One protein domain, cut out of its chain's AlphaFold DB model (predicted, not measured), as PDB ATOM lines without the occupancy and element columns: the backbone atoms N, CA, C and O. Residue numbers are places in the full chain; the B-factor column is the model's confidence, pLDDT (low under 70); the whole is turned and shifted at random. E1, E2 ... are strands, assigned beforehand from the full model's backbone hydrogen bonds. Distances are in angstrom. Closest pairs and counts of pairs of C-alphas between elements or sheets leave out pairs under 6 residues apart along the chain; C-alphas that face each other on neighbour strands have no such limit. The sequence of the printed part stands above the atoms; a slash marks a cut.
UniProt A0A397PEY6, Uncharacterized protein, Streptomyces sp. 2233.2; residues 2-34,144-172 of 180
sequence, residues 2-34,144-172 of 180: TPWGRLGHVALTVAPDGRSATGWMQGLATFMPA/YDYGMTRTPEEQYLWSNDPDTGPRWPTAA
ATOM      1  N   THR A   2     -35.681  -9.193 -11.337       38.38
ATOM      2  CA  THR A   2     -36.580 -10.182 -10.738       38.38
ATOM      3  C   THR A   2     -36.951 -11.247 -11.788       38.38
ATOM      4  O   THR A   2     -36.968 -10.944 -12.984       38.38
ATOM      5  N   PRO A   3     -37.143 -12.513 -11.388       38.59
ATOM      6  CA  PRO A   3     -37.232 -13.638 -12.317       38.59
ATOM      7  C   PRO A   3     -38.622 -13.709 -12.952       38.59
ATOM      8  O   PRO A   3     -39.565 -14.088 -12.266       38.59
ATOM      9  N   TRP A   4     -38.780 -13.403 -14.244       49.12
ATOM     10  CA  TRP A   4     -40.121 -13.407 -14.841       49.12
ATOM     11  C   TRP A   4     -40.166 -13.727 -16.338       49.12
ATOM     12  O   TRP A   4     -39.444 -13.146 -17.149       49.12
ATOM     13  N   GLY A   5     -41.098 -14.612 -16.714       53.31
ATOM     14  CA  GLY A   5     -41.627 -14.677 -18.082       53.31
ATOM     15  C   GLY A   5     -42.414 -13.407 -18.442       53.31
ATOM     16  O   GLY A   5     -42.728 -12.645 -17.540       53.31
ATOM     17  N   ARG A   6     -42.740 -13.196 -19.734       49.12
ATOM     18  CA  ARG A   6     -43.467 -12.030 -20.314       49.12
ATOM     19  C   ARG A   6     -43.649 -10.851 -19.337       49.12
ATOM     20  O   ARG A   6     -44.724 -10.688 -18.761       49.12
ATOM     21  N   LEU A   7     -42.581 -10.092 -19.119       63.56
ATOM     22  CA  LEU A   7     -42.588  -8.845 -18.360       63.56
ATOM     23  C   LEU A   7     -42.957  -7.675 -19.258       63.56
ATOM     24  O   LEU A   7     -42.721  -7.714 -20.457       63.56
ATOM     25  N   GLY A   8     -43.496  -6.611 -18.673       72.88
ATOM     26  CA  GLY A   8     -43.647  -5.345 -19.380       72.88
ATOM     27  C   GLY A   8     -42.288  -4.723 -19.732       72.88
ATOM     28  O   GLY A   8     -41.299  -4.947 -19.033       72.88
ATOM     29  N   HIS A   9     -42.235  -3.918 -20.788       85.19
ATOM     30  CA  HIS A   9     -41.173  -2.930 -20.990       85.19
ATOM     31  C   HIS A   9     -41.774  -1.527 -20.883       85.19
ATOM     32  O   HIS A   9     -42.932  -1.320 -21.240       85.19
ATOM     33  N   VAL A  10     -40.991  -0.580 -20.368       88.94
ATOM     34  CA  VAL A  10     -41.406   0.808 -20.120       88.94
ATOM     35  C   VAL A  10     -40.559   1.767 -20.943       88.94
ATOM     36  O   VAL A  10     -39.358   1.550 -21.112       88.94
ATOM     37  N   ALA A  11     -41.174   2.847 -21.417       91.00
ATOM     38  CA  ALA A  11     -40.463   3.988 -21.980       91.00
ATOM     39  C   ALA A  11     -40.469   5.112 -20.943       91.00
ATOM     40  O   ALA A  11     -41.518   5.697 -20.678       91.00
ATOM     41  N   LEU A  12     -39.314   5.386 -20.333       94.38
ATOM     42  CA  LEU A  12     -39.194   6.413 -19.300       94.38
ATOM     43  C   LEU A  12     -38.704   7.732 -19.888       94.38
ATOM     44  O   LEU A  12     -37.741   7.765 -20.652       94.38
ATOM     45  N   THR A  13     -39.324   8.821 -19.450       97.56
ATOM     46  CA  THR A  13     -38.834  10.181 -19.655       97.56
ATOM     47  C   THR A  13     -38.066  10.607 -18.416       97.56
ATOM     48  O   THR A  13     -38.600  10.569 -17.307       97.56
ATOM     49  N   VAL A  14     -36.803  10.987 -18.602       97.81
ATOM     50  CA  VAL A  14     -35.948  11.496 -17.527       97.81
ATOM     51  C   VAL A  14     -36.333  12.945 -17.232       97.81
ATOM     52  O   VAL A  14     -36.505  13.744 -18.153       97.81
ATOM     53  N   ALA A  15     -36.477  13.281 -15.953       97.12
ATOM     54  CA  ALA A  15     -36.747  14.640 -15.513       97.12
ATOM     55  C   ALA A  15     -35.589  15.586 -15.888       97.12
ATOM     56  O   ALA A  15     -34.443  15.144 -15.980       97.12
ATOM     57  N   PRO A  16     -35.841  16.899 -16.056       97.50
ATOM     58  CA  PRO A  16     -34.801  17.859 -16.439       97.50
ATOM     59  C   PRO A  16     -33.591  17.899 -15.497       97.50
ATOM     60  O   PRO A  16     -32.482  18.198 -15.933       97.50
ATOM     61  N   ASP A  17     -33.790  17.589 -14.213       96.69
ATOM     62  CA  ASP A  17     -32.724  17.538 -13.207       96.69
ATOM     63  C   ASP A  17     -31.928  16.220 -13.219       96.69
ATOM     64  O   ASP A  17     -30.968  16.069 -12.464       96.69
ATOM     65  N   GLY A  18     -32.321  15.258 -14.058       96.19
ATOM     66  CA  GLY A  18     -31.690  13.947 -14.176       96.19
ATOM     67  C   GLY A  18     -31.905  13.025 -12.975       96.19
ATOM     68  O   GLY A  18     -31.286  11.963 -12.924       96.19
ATOM     69  N   ARG A  19     -32.740  13.402 -11.996       96.31
ATOM     70  CA  ARG A  19     -32.870  12.649 -10.739       96.31
ATOM     71  C   ARG A  19     -33.989  11.624 -10.763       96.31
ATOM     72  O   ARG A  19     -33.895  10.630 -10.052       96.31
ATOM     73  N   SER A  20     -35.021  11.823 -11.572       95.62
ATOM     74  CA  SER A  20     -36.106  10.856 -11.713       95.62
ATOM     75  C   SER A  20     -36.383  10.507 -13.167       95.62
ATOM     76  O   SER A  20     -36.011  11.232 -14.088       95.62
ATOM     77  N   ALA A  21     -37.027   9.363 -13.375       97.06
ATOM     78  CA  ALA A  21     -37.547   8.960 -14.668       97.06
ATOM     79  C   ALA A  21     -38.916   8.303 -14.486       97.06
ATOM     80  O   ALA A  21     -39.081   7.460 -13.602       97.06
ATOM     81  N   THR A  22     -39.892   8.686 -15.307       97.12
ATOM     82  CA  THR A  22     -41.263   8.163 -15.235       97.12
ATOM     83  C   THR A  22     -41.816   7.857 -16.618       97.12
ATOM     84  O   THR A  22     -41.422   8.488 -17.604       97.12
ATOM     85  N   GLY A  23     -42.703   6.876 -16.716       96.69
ATOM     86  CA  GLY A  23     -43.381   6.572 -17.966       96.69
ATOM     87  C   GLY A  23     -44.212   5.302 -17.928       96.69
ATOM     88  O   GLY A  23     -44.244   4.574 -16.936       96.69
ATOM     89  N   TRP A  24     -44.890   5.055 -19.041       96.12
ATOM     90  CA  TRP A  24     -45.915   4.027 -19.170       96.12
ATOM     91  C   TRP A  24     -45.363   2.711 -19.706       96.12
ATOM     92  O   TRP A  24     -44.394   2.688 -20.479       96.12
ATOM     93  N   MET A  25     -46.028   1.614 -19.347       93.81
ATOM     94  CA  MET A  25     -45.837   0.317 -19.989       93.81
ATOM     95  C   MET A  25     -46.120   0.423 -21.490       93.81
ATOM     96  O   MET A  25     -47.102   1.020 -21.913       93.81
ATOM     97  N   GLN A  26     -45.243  -0.169 -22.298       92.94
ATOM     98  CA  GLN A  26     -45.304  -0.149 -23.765       92.94
ATOM     99  C   GLN A  26     -45.633  -1.519 -24.366       92.94
ATOM    100  O   GLN A  26     -45.876  -1.642 -25.562       92.94
ATOM    101  N   GLY A  27     -45.668  -2.571 -23.547       87.56
ATOM    102  CA  GLY A  27     -46.072  -3.909 -23.971       87.56
ATOM    103  C   GLY A  27     -45.310  -5.005 -23.245       87.56
ATOM    104  O   GLY A  27     -44.453  -4.729 -22.407       87.56
ATOM    105  N   LEU A  28     -45.596  -6.259 -23.589       84.56
ATOM    106  CA  LEU A  28     -44.947  -7.427 -22.995       84.56
ATOM    107  C   LEU A  28     -43.732  -7.880 -23.811       84.56
ATOM    108  O   LEU A  28     -43.780  -7.964 -25.034       84.56
ATOM    109  N   ALA A  29     -42.669  -8.255 -23.115       78.56
ATOM    110  CA  ALA A  29     -41.438  -8.818 -23.638       78.56
ATOM    111  C   ALA A  29     -40.914  -9.907 -22.690       78.56
ATOM    112  O   ALA A  29     -41.130  -9.882 -21.480       78.56
ATOM    113  N   THR A  30     -40.206 -10.894 -23.230       72.62
ATOM    114  CA  THR A  30     -39.501 -11.887 -22.409       72.62
ATOM    115  C   THR A  30     -38.013 -11.614 -22.522       72.62
ATOM    116  O   THR A  30     -37.467 -11.626 -23.623       72.62
ATOM    117  N   PHE A  31     -37.359 -11.391 -21.386       69.81
ATOM    118  CA  PHE A  31     -35.918 -11.192 -21.321       69.81
ATOM    119  C   PHE A  31     -35.252 -12.420 -20.717       69.81
ATOM    120  O   PHE A  31     -35.804 -13.075 -19.833       69.81
ATOM    121  N   MET A  32     -34.042 -12.724 -21.178       73.44
ATOM    122  CA  MET A  32     -33.224 -13.717 -20.498       73.44
ATOM    123  C   MET A  32     -32.755 -13.155 -19.151       73.44
ATOM    124  O   MET A  32     -32.368 -11.981 -19.086       73.44
ATOM    125  N   PRO A  33     -32.730 -13.974 -18.089       68.75
ATOM    126  CA  PRO A  33     -32.110 -13.579 -16.841       68.75
ATOM    127  C   PRO A  33     -30.675 -13.097 -17.050       68.75
ATOM    128  O   PRO A  33     -29.913 -13.667 -17.836       68.75
ATOM    129  N   ALA A  34     -30.292 -12.054 -16.314       70.12
ATOM    130  CA  ALA A  34     -28.907 -11.618 -16.284       70.12
ATOM    131  C   ALA A  34     -28.026 -12.769 -15.779       70.12
ATOM    132  O   ALA A  34     -28.319 -13.397 -14.756       70.12
ATOM    133  N   TYR A 144     -51.510  -1.417 -20.135       94.50
ATOM    134  CA  TYR A 144     -51.078  -0.080 -20.546       94.50
ATOM    135  C   TYR A 144     -51.502   1.024 -19.572       94.50
ATOM    136  O   TYR A 144     -51.000   2.137 -19.675       94.50
ATOM    137  N   ASP A 145     -52.352   0.696 -18.598       96.69
ATOM    138  CA  ASP A 145     -52.725   1.590 -17.503       96.69
ATOM    139  C   ASP A 145     -51.696   1.544 -16.366       96.69
ATOM    140  O   ASP A 145     -51.845   2.227 -15.357       96.69
ATOM    141  N   TYR A 146     -50.635   0.744 -16.504       95.62
ATOM    142  CA  TYR A 146     -49.516   0.726 -15.574       95.62
ATOM    143  C   TYR A 146     -48.356   1.585 -16.069       95.62
ATOM    144  O   TYR A 146     -48.012   1.608 -17.254       95.62
ATOM    145  N   GLY A 147     -47.672   2.211 -15.120       95.38
ATOM    146  CA  GLY A 147     -46.419   2.910 -15.345       95.38
ATOM    147  C   GLY A 147     -45.397   2.620 -14.258       95.38
ATOM    148  O   GLY A 147     -45.633   1.847 -13.327       95.38
ATOM    149  N   MET A 148     -44.220   3.213 -14.413       95.19
ATOM    150  CA  MET A 148     -43.119   3.102 -13.465       95.19
ATOM    151  C   MET A 148     -42.521   4.469 -13.197       95.19
ATOM    152  O   MET A 148     -42.340   5.261 -14.119       95.19
ATOM    153  N   THR A 149     -42.128   4.693 -11.948       95.75
ATOM    154  CA  THR A 149     -41.271   5.810 -11.561       95.75
ATOM    155  C   THR A 149     -40.010   5.272 -10.888       95.75
ATOM    156  O   THR A 149     -40.062   4.383 -10.034       95.75
ATOM    157  N   ARG A 150     -38.858   5.818 -11.279       93.56
ATOM    158  CA  ARG A 150     -37.558   5.619 -10.629       93.56
ATOM    159  C   ARG A 150     -37.067   6.963 -10.104       93.56
ATOM    160  O   ARG A 150     -36.975   7.916 -10.872       93.56
ATOM    161  N   THR A 151     -36.713   7.013  -8.828       93.75
ATOM    162  CA  THR A 151     -35.968   8.113  -8.193       93.75
ATOM    163  C   THR A 151     -34.585   7.597  -7.771       93.75
ATOM    164  O   THR A 151     -34.294   6.414  -7.984       93.75
ATOM    165  N   PRO A 152     -33.701   8.417  -7.175       93.25
ATOM    166  CA  PRO A 152     -32.453   7.901  -6.622       93.25
ATOM    167  C   PRO A 152     -32.705   6.872  -5.505       93.25
ATOM    168  O   PRO A 152     -32.011   5.854  -5.430       93.25
ATOM    169  N   GLU A 153     -33.743   7.090  -4.697       92.12
ATOM    170  CA  GLU A 153     -34.062   6.305  -3.503       92.12
ATOM    171  C   GLU A 153     -34.860   5.040  -3.829       92.12
ATOM    172  O   GLU A 153     -34.569   3.975  -3.289       92.12
ATOM    173  N   GLU A 154     -35.834   5.116  -4.738       90.50
ATOM    174  CA  GLU A 154     -36.795   4.028  -4.931       90.50
ATOM    175  C   GLU A 154     -37.193   3.790  -6.389       90.50
ATOM    176  O   GLU A 154     -36.921   4.590  -7.286       90.50
ATOM    177  N   GLN A 155     -37.779   2.621  -6.639       90.38
ATOM    178  CA  GLN A 155     -38.374   2.254  -7.918       90.38
ATOM    179  C   GLN A 155     -39.694   1.538  -7.657       90.38
ATOM    180  O   GLN A 155     -39.709   0.465  -7.039       90.38
ATOM    181  N   TYR A 156     -40.776   2.092  -8.185       92.81
ATOM    182  CA  TYR A 156     -42.118   1.569  -7.984       92.81
ATOM    183  C   TYR A 156     -42.926   1.589  -9.278       92.81
ATOM    184  O   TYR A 156     -42.746   2.449 -10.143       92.81
ATOM    185  N   LEU A 157     -43.807   0.602  -9.394       94.19
ATOM    186  CA  LEU A 157     -44.877   0.569 -10.377       94.19
ATOM    187  C   LEU A 157     -46.110   1.242  -9.798       94.19
ATOM    188  O   LEU A 157     -46.304   1.247  -8.585       94.19
ATOM    189  N   TRP A 158     -46.946   1.773 -10.671       95.44
ATOM    190  CA  TRP A 158     -48.209   2.395 -10.313       95.44
ATOM    191  C   TRP A 158     -49.244   2.116 -11.404       95.44
ATOM    192  O   TRP A 158     -48.877   1.730 -12.515       95.44
ATOM    193  N   SER A 159     -50.529   2.264 -11.083       96.56
ATOM    194  CA  SER A 159     -51.630   2.101 -12.044       96.56
ATOM    195  C   SER A 159     -52.516   3.339 -12.096       96.56
ATOM    196  O   SER A 159     -52.834   3.898 -11.046       96.56
ATOM    197  N   ASN A 160     -52.981   3.691 -13.294       96.44
ATOM    198  CA  ASN A 160     -53.846   4.819 -13.653       96.44
ATOM    199  C   ASN A 160     -53.231   6.211 -13.443       96.44
ATOM    200  O   ASN A 160     -53.347   7.054 -14.326       96.44
ATOM    201  N   ASP A 161     -52.584   6.459 -12.305       94.81
ATOM    202  CA  ASP A 161     -52.018   7.764 -11.962       94.81
ATOM    203  C   ASP A 161     -50.734   7.608 -11.116       94.81
ATOM    204  O   ASP A 161     -50.729   6.812 -10.172       94.81
ATOM    205  N   PRO A 162     -49.638   8.323 -11.435       93.19
ATOM    206  CA  PRO A 162     -48.357   8.185 -10.737       93.19
ATOM    207  C   PRO A 162     -48.336   8.764  -9.317       93.19
ATOM    208  O   PRO A 162     -47.512   8.330  -8.510       93.19
ATOM    209  N   ASP A 163     -49.209   9.728  -9.016       92.31
ATOM    210  CA  ASP A 163     -49.182  10.488  -7.763       92.31
ATOM    211  C   ASP A 163     -50.246   9.995  -6.773       92.31
ATOM    212  O   ASP A 163     -50.039  10.001  -5.558       92.31
ATOM    213  N   THR A 164     -51.391   9.558  -7.293       93.94
ATOM    214  CA  THR A 164     -52.587   9.201  -6.516       93.94
ATOM    215  C   THR A 164     -53.016   7.749  -6.691       93.94
ATOM    216  O   THR A 164     -53.808   7.241  -5.892       93.94
ATOM    217  N   GLY A 165     -52.501   7.066  -7.715       93.62
ATOM    218  CA  GLY A 165     -52.828   5.679  -7.994       93.62
ATOM    219  C   GLY A 165     -52.203   4.701  -6.993       93.62
ATOM    220  O   GLY A 165     -51.255   5.027  -6.270       93.62
ATOM    221  N   PRO A 166     -52.705   3.454  -6.951       94.06
ATOM    222  CA  PRO A 166     -52.028   2.371  -6.254       94.06
ATOM    223  C   PRO A 166     -50.580   2.230  -6.737       94.06
ATOM    224  O   PRO A 166     -50.321   2.315  -7.940       94.06
ATOM    225  N   ARG A 167     -49.650   1.987  -5.806       93.81
ATOM    226  CA  ARG A 167     -48.221   1.819  -6.099       93.81
ATOM    227  C   ARG A 167     -47.634   0.577  -5.437       93.81
ATOM    228  O   ARG A 167     -47.994   0.244  -4.310       93.81
ATOM    229  N   TRP A 168     -46.684  -0.055  -6.118       92.06
ATOM    230  CA  TRP A 168     -46.013  -1.278  -5.678       92.06
ATOM    231  C   TRP A 168     -44.497  -1.162  -5.846       92.06
ATOM    232  O   TRP A 168     -44.030  -0.760  -6.916       92.06
ATOM    233  N   PRO A 169     -43.696  -1.529  -4.833       88.31
ATOM    234  CA  PRO A 169     -42.248  -1.553  -4.969       88.31
ATOM    235  C   PRO A 169     -41.820  -2.636  -5.964       88.31
ATOM    236  O   PRO A 169     -42.364  -3.735  -5.997       88.31
ATOM    237  N   THR A 170     -40.797  -2.345  -6.764       78.06
ATOM    238  CA  THR A 170     -40.254  -3.317  -7.736       78.06
ATOM    239  C   THR A 170     -39.212  -4.272  -7.153       78.06
ATOM    240  O   THR A 170     -38.834  -5.253  -7.798       78.06
ATOM    241  N   ALA A 171     -38.724  -3.991  -5.945       68.56
ATOM    242  CA  ALA A 171     -37.817  -4.872  -5.235       68.56
ATOM    243  C   ALA A 171     -38.629  -5.892  -4.429       68.56
ATOM    244  O   ALA A 171     -39.407  -5.516  -3.555       68.56
ATOM    245  N   ALA A 172     -38.398  -7.183  -4.681       52.69
ATOM    246  CA  ALA A 172     -38.691  -8.194  -3.674       52.69
ATOM    247  C   ALA A 172     -37.837  -7.872  -2.432       52.69
ATOM    248  O   ALA A 172     -36.665  -7.507  -2.609       52.69
TER     249      ALA A 172
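Overview. This is residues 2 to 34 and 144 to 172 of the 180 residues of an uncharacterized protein of Streptomyces sp. 2233.2 (UniProt A0A397PEY6). One antiparallel sheet of five strands, strongly twisted, curls like part of a barrel and stays open, with edge strands E1 and E5 apart. Its longest strand, E2, bends sharply: E1 lies beside one part of it and E3 beside the other, from where E4 and E5 continue the curl. The 62 printed residues hold five named strands, E1 to E5 in chain and sheet order, and no named helix; the class is all strand, with 26 residues in named elements, under half. The whole is compact, with a radius of gyration of the C-alphas of 12.0 A, and spans 32 by 24 by 21 A.

Arrangement. E2, residues 21 to 29, bends by 68 degrees at residue 26. Over residues 25 to 29 it pairs with E1, residues 7 to 10, in a hairpin, with N 9 and O 27 2.9 A apart. Over residues 21 to 24 it pairs with E3, residues 146 to 150, with N 23 and O 148 3.1 A apart. E3, E4, residues 155 to 159, and E5, residues 167 to 169, form a meander, each strand the antiparallel neighbour of the one before. N 149 and O 156 are 2.9 A apart between E3 and E4; N 157 and O 168 are 2.8 A apart between E4 and E5. Residues 13 to 14 pair antiparallel with residues 21 to 22 of E2.

Along the chain. E1 begins at C-alpha 7, (-42.588, -8.845, -18.360). E2 measures 20.3 A, E4 13.9 A, E3 13.8 A, E1 9.9 A and E5 7.0 A from first to last C-alpha. E5 ends at C-alpha 169, (-42.248, -1.553, -4.969).

Size, cuts and confidence. The two C-alphas farthest apart, of Gly 5 and Asp 17, are 33.8 A apart. Residues 35 to 143 are not printed; C-alphas 34 and 144 are 25.4 A apart across this cut. Of the links printed whole, E3 to E4 is tight and the others short. The pLDDT is under 70 at residues 2 to 7, 31, 33 and 171 to 172.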